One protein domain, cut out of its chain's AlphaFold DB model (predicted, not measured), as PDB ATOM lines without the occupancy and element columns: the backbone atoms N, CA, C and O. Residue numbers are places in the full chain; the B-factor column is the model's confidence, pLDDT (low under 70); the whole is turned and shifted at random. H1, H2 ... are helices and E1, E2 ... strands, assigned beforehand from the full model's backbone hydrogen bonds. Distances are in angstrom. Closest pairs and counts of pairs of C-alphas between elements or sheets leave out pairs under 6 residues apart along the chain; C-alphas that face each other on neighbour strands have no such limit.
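AT A GLANCE: This is residues 22 to 64 of the 65 residues of an uncharacterized protein of Acetobacter nitrogenifigens DSM 23921 = LMG 23498 (UniProt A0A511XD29). A hairpin of two antiparallel strands, E1 and E2, has one helix, H1, packed over it, nearer to E2 than to E1 and running alongside E2. Between E2 and H1 the chain swings out in a wide loop, residues 41 to 52, and comes back beside E2, where residues 48 to 49 pair with it. The printed part has 43 residues, with two named strands and one named helix in the order E1, E2, H1; the sheet's order is E1 - E2, and the class is mixed, helices and strands. The whole is compact, with a radius of gyration of the C-alphas of 10.2 A, and flat, spanning 30 by 21 by 10 A.

IN THESE COORDINATES: E1 is residues 22 to 29, 15.6 A from first to last C-alpha, beginning at C-alpha 22 at (131.505, 138.121, -6.204). It bends by 86 degrees at residue 26. E2 is residues 35 to 40, 15.4 A long, beginning at C-alpha 35 at (139.619, 146.719, -9.929). H1 is residues 53 to 62, 14.3 A long, ending at C-alpha 62 at (124.085, 138.882, 3.750).

HOW THE PARTS SIT: E1 and E2 form an antiparallel hairpin, with 139 degrees between their directions. N 23 and O 38 are 2.8 A apart and N 36 and O 28 are 2.9 A apart, both within hydrogen-bond range. Residues 38 to 39 of E2 also pair, antiparallel, with residues 48 to 49. The closest C-alphas of E2 and H1 are those of Ala 37 and Ile 53, 5.2 A apart. Those of E1 and H1 are Leu 22 and Ala 60, 6.9 A apart. In H1 every O i to N i+4 pair is within hydrogen-bond range.

THE WHOLE: The two C-alphas farthest apart are those of Asp 32 and Gly 43, at 31.5 A. The link from E1 to E2 is tight, with 5 residues, and the link from E2 to H1 is long, with 12. The printed part has no cut. Its mean pLDDT is 83.8, and no printed residue is under 70.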
ATOM      1  N   LEU A  22     130.568 137.010  -6.235       88.56
ATOM      2  CA  LEU A  22     131.505 138.121  -6.204       88.56
ATOM      3  C   LEU A  22     132.313 138.112  -7.508       88.56
ATOM      4  O   LEU A  22     132.868 137.078  -7.883       88.56
ATOM      5  N   ILE A  23     132.366 139.245  -8.199       88.81
ATOM      6  CA  ILE A  23     133.130 139.424  -9.435       88.81
ATOM      7  C   ILE A  23     134.018 140.664  -9.323       88.81
ATOM      8  O   ILE A  23     133.673 141.631  -8.644       88.81
ATOM      9  N   LEU A  24     135.156 140.643 -10.011       87.00
ATOM     10  CA  LEU A  24     136.033 141.802 -10.159       87.00
ATOM     11  C   LEU A  24     135.852 142.382 -11.559       87.00
ATOM     12  O   LEU A  24     135.943 141.662 -12.553       87.00
ATOM     13  N   LEU A  25     135.585 143.681 -11.636       84.06
ATOM     14  CA  LEU A  25     135.399 144.397 -12.890       84.06
ATOM     15  C   LEU A  25     136.704 145.105 -13.264       84.06
ATOM     16  O   LEU A  25     137.016 146.173 -12.742       84.06
ATOM     17  N   SER A  26     137.453 144.521 -14.202       76.25
ATOM     18  CA  SER A  26     138.714 145.081 -14.717       76.25
ATOM     19  C   SER A  26     138.549 146.451 -15.381       76.25
ATOM     20  O   SER A  26     139.473 147.265 -15.350       76.25
ATOM     21  N   ASP A  27     137.376 146.690 -15.971       77.56
ATOM     22  CA  ASP A  27     137.049 147.906 -16.724       77.56
ATOM     23  C   ASP A  27     136.538 149.034 -15.819       77.56
ATOM     24  O   ASP A  27     136.590 150.209 -16.181       77.56
ATOM     25  N   ALA A  28     136.047 148.685 -14.628       71.06
ATOM     26  CA  ALA A  28     135.604 149.631 -13.618       71.06
ATOM     27  C   ALA A  28     136.692 149.735 -12.549       71.06
ATOM     28  O   ALA A  28     136.569 149.162 -11.473       71.06
ATOM     29  N   ARG A  29     137.784 150.436 -12.859       72.25
ATOM     30  CA  ARG A  29     138.840 150.698 -11.876       72.25
ATOM     31  C   ARG A  29     138.436 151.828 -10.939       72.25
ATOM     32  O   ARG A  29     137.770 152.786 -11.341       72.25
ATOM     33  N   SER A  30     138.827 151.703  -9.682       70.31
ATOM     34  CA  SER A  30     138.816 152.810  -8.734       70.31
ATOM     35  C   SER A  30     139.874 153.860  -9.110       70.31
ATOM     36  O   SER A  30     140.744 153.575  -9.936       70.31
ATOM     37  N   PRO A  31     139.798 155.081  -8.544       75.00
ATOM     38  CA  PRO A  31     140.756 156.158  -8.820       75.00
ATOM     39  C   PRO A  31     142.212 155.738  -8.584       75.00
ATOM     40  O   PRO A  31     143.094 156.150  -9.327       75.00
ATOM     41  N   ASP A  32     142.429 154.849  -7.615       77.19
ATOM     42  CA  ASP A  32     143.733 154.288  -7.245       77.19
ATOM     43  C   ASP A  32     144.221 153.175  -8.195       77.19
ATOM     44  O   ASP A  32     145.270 152.578  -7.979       77.19
ATOM     45  N   GLY A  33     143.467 152.867  -9.256       75.12
ATOM     46  CA  GLY A  33     143.821 151.856 -10.258       75.12
ATOM     47  C   GLY A  33     143.378 150.427  -9.929       75.12
ATOM     48  O   GLY A  33     143.424 149.571 -10.815       75.12
ATOM     49  N   GLU A  34     142.885 150.178  -8.716       77.94
ATOM     50  CA  GLU A  34     142.391 148.866  -8.280       77.94
ATOM     51  C   GLU A  34     141.077 148.467  -8.985       77.94
ATOM     52  O   GLU A  34     140.208 149.320  -9.202       77.94
ATOM     53  N   PRO A  35     140.875 147.184  -9.345       75.94
ATOM     54  CA  PRO A  35     139.619 146.719  -9.929       75.94
ATOM     55  C   PRO A  35     138.473 146.820  -8.912       75.94
ATOM     56  O   PRO A  35     138.618 146.432  -7.751       75.94
ATOM     57  N   ARG A  36     137.297 147.296  -9.337       84.12
ATOM     58  CA  ARG A  36     136.131 147.345  -8.444       84.12
ATOM     59  C   ARG A  36     135.508 145.973  -8.272       84.12
ATOM     60  O   ARG A  36     135.306 145.228  -9.233       84.12
ATOM     61  N   ALA A  37     135.137 145.684  -7.032       89.44
ATOM     62  CA  ALA A  37     134.330 144.527  -6.707       89.44
ATOM     63  C   ALA A  37     132.860 144.794  -7.030       89.44
ATOM     64  O   ALA A  37     132.337 145.887  -6.799       89.44
ATOM     65  N   ALA A  38     132.185 143.776  -7.543       90.19
ATOM     66  CA  ALA A  38     130.757 143.801  -7.775       90.19
ATOM     67  C   ALA A  38     130.117 142.468  -7.371       90.19
ATOM     68  O   ALA A  38     130.779 141.429  -7.332       90.19
ATOM     69  N   LEU A  39     128.825 142.501  -7.065       90.88
ATOM     70  CA  LEU A  39     128.030 141.324  -6.740       90.88
ATOM     71  C   LEU A  39     127.030 141.066  -7.861       90.88
ATOM     72  O   LEU A  39     126.217 141.926  -8.199       90.88
ATOM     73  N   LEU A  40     127.082 139.870  -8.438       89.69
ATOM     74  CA  LEU A  40     126.086 139.397  -9.384       89.69
ATOM     75  C   LEU A  40     125.036 138.579  -8.634       89.69
ATOM     76  O   LEU A  40     125.325 137.487  -8.138       89.69
ATOM     77  N   MET A  41     123.824 139.126  -8.561       87.06
ATOM     78  CA  MET A  41     122.679 138.481  -7.923       87.06
ATOM     79  C   MET A  41     121.956 137.538  -8.895       87.06
ATOM     80  O   MET A  41     121.840 137.861 -10.083       87.06
ATOM     81  N   PRO A  42     121.416 136.401  -8.420       84.25
ATOM     82  CA  PRO A  42     120.554 135.545  -9.229       84.25
ATOM     83  C   PRO A  42     119.376 136.335  -9.813       84.25
ATOM     84  O   PRO A  42     118.786 137.181  -9.144       84.25
ATOM     85  N   GLY A  43     119.051 136.096 -11.084       83.06
ATOM     86  CA  GLY A  43     117.965 136.800 -11.782       83.06
ATOM     87  C   GLY A  43     118.261 138.255 -12.173       83.06
ATOM     88  O   GLY A  43     117.519 138.832 -12.968       83.06
ATOM     89  N   SER A  44     119.361 138.844 -11.698       82.44
ATOM     90  CA  SER A  44     119.777 140.192 -12.093       82.44
ATOM     91  C   SER A  44     120.620 140.161 -13.365       82.44
ATOM     92  O   SER A  44     121.511 139.332 -13.527       82.44
ATOM     93  N   ARG A  45     120.345 141.091 -14.288       78.62
ATOM     94  CA  ARG A  45     121.103 141.220 -15.548       78.62
ATOM     95  C   ARG A  45     122.426 141.960 -15.383       78.62
ATOM     96  O   ARG A  45     123.326 141.763 -16.194       78.62
ATOM     97  N   LEU A  46     122.516 142.833 -14.382       82.81
ATOM     98  CA  LEU A  46     123.669 143.691 -14.139       82.81
ATOM     99  C   LEU A  46     124.229 143.441 -12.736       82.81
ATOM    100  O   LEU A  46     123.447 143.240 -11.804       82.81
ATOM    101  N   PRO A  47     125.559 143.463 -12.577       87.69
ATOM    102  CA  PRO A  47     126.183 143.351 -11.271       87.69
ATOM    103  C   PRO A  47     126.084 144.672 -10.495       87.69
ATOM    104  O   PRO A  47     126.195 145.758 -11.065       87.69
ATOM    105  N   VAL A  48     125.911 144.570  -9.180       88.75
ATOM    106  CA  VAL A  48     125.903 145.707  -8.254       88.75
ATOM    107  C   VAL A  48     127.340 146.029  -7.872       88.75
ATOM    108  O   VAL A  48     128.037 145.175  -7.333       88.75
ATOM    109  N   VAL A  49     127.804 147.241  -8.168       89.56
ATOM    110  CA  VAL A  49     129.192 147.661  -7.926       89.56
ATOM    111  C   VAL A  49     129.340 148.220  -6.516       89.56
ATOM    112  O   VAL A  49     128.519 149.022  -6.078       89.56
ATOM    113  N   PHE A  50     130.422 147.847  -5.836       88.12
ATOM    114  CA  PHE A  50     130.741 148.302  -4.485       88.12
ATOM    115  C   PHE A  50     132.016 149.156  -4.473       88.12
ATOM    116  O   PHE A  50     132.875 149.004  -5.347       88.12
ATOM    117  N   PRO A  51     132.170 150.051  -3.479       83.19
ATOM    118  CA  PRO A  51     133.355 150.899  -3.355       83.19
ATOM    119  C   PRO A  51     134.614 150.113  -2.961       83.19
ATOM    120  O   PRO A  51     135.721 150.554  -3.259       83.19
ATOM    121  N   SER A  52     134.465 148.955  -2.309       84.06
ATOM    122  CA  SER A  52     135.577 148.109  -1.872       84.06
ATOM    123  C   SER A  52     135.214 146.623  -1.909       84.06
ATOM    124  O   SER A  52     134.039 146.246  -1.880       84.06
ATOM    125  N   ILE A  53     136.240 145.763  -1.923       85.00
ATOM    126  CA  ILE A  53     136.075 144.305  -1.812       85.00
ATOM    127  C   ILE A  53     135.408 143.934  -0.481       85.00
ATOM    128  O   ILE A  53     134.565 143.044  -0.456       85.00
ATOM    129  N   ALA A  54     135.737 144.637   0.608       87.25
ATOM    130  CA  ALA A  54     135.142 144.406   1.925       87.25
ATOM    131  C   ALA A  54     133.629 144.685   1.940       87.25
ATOM    132  O   ALA A  54     132.860 143.903   2.493       87.25
ATOM    133  N   ALA A  55     133.182 145.761   1.283       88.00
ATOM    134  CA  ALA A  55     131.756 146.056   1.155       88.00
ATOM    135  C   ALA A  55     131.037 145.000   0.298       88.00
ATOM    136  O   ALA A  55     129.968 144.519   0.669       88.00
ATOM    137  N   ALA A  56     131.652 144.582  -0.815       89.50
ATOM    138  CA  ALA A  56     131.098 143.528  -1.662       89.50
ATOM    139  C   ALA A  56     131.021 142.172  -0.942       89.50
ATOM    140  O   ALA A  56     130.062 141.427  -1.132       89.50
ATOM    141  N   SER A  57     132.018 141.834  -0.117       88.06
ATOM    142  CA  SER A  57     132.057 140.563   0.612       88.06
ATOM    143  C   SER A  57     131.058 140.524   1.768       88.06
ATOM    144  O   SER A  57     130.440 139.482   1.980       88.06
ATOM    145  N   ALA A  58     130.839 141.645   2.462       90.25
ATOM    146  CA  ALA A  58     129.772 141.778   3.452       90.25
ATOM    147  C   ALA A  58     128.394 141.564   2.805       90.25
ATOM    148  O   ALA A  58     127.657 140.668   3.219       90.25
ATOM    149  N   ALA A  59     128.110 142.268   1.704       89.00
ATOM    150  CA  ALA A  59     126.862 142.106   0.956       89.00
ATOM    151  C   ALA A  59     126.681 140.675   0.411       89.00
ATOM    152  O   ALA A  59     125.581 140.132   0.425       89.00
ATOM    153  N   ALA A  60     127.763 140.022  -0.031       87.94
ATOM    154  CA  ALA A  60     127.720 138.630  -0.477       87.94
ATOM    155  C   ALA A  60     127.375 137.648   0.653       87.94
ATOM    156  O   ALA A  60     126.782 136.604   0.380       87.94
ATOM    157  N   ARG A  61     127.778 137.942   1.896       88.06
ATOM    158  CA  ARG A  61     127.432 137.130   3.073       88.06
ATOM    159  C   ARG A  61     125.973 137.321   3.460       88.06
ATOM    160  O   ARG A  61     125.302 136.324   3.691       88.06
ATOM    161  N   GLU A  62     125.494 138.561   3.477       87.44
ATOM    162  CA  GLU A  62     124.085 138.882   3.750       87.44
ATOM    163  C   GLU A  62     123.155 138.247   2.716       87.44
ATOM    164  O   GLU A  62     122.173 137.618   3.076       87.44
ATOM    165  N   ALA A  63     123.506 138.320   1.432       83.25
ATOM    166  CA  ALA A  63     122.708 137.755   0.347       83.25
ATOM    167  C   ALA A  63     122.671 136.211   0.306       83.25
ATOM    168  O   ALA A  63     121.967 135.639  -0.527       83.25
ATOM    169  N   ARG A  64     123.485 135.532   1.124       77.50
ATOM    170  CA  ARG A  64     123.499 134.066   1.267       77.50
ATOM    171  C   ARG A  64     122.760 133.578   2.512       77.50
ATOM    172  O   ARG A  64     122.522 132.373   2.588       77.50
TER     173      ARG A  64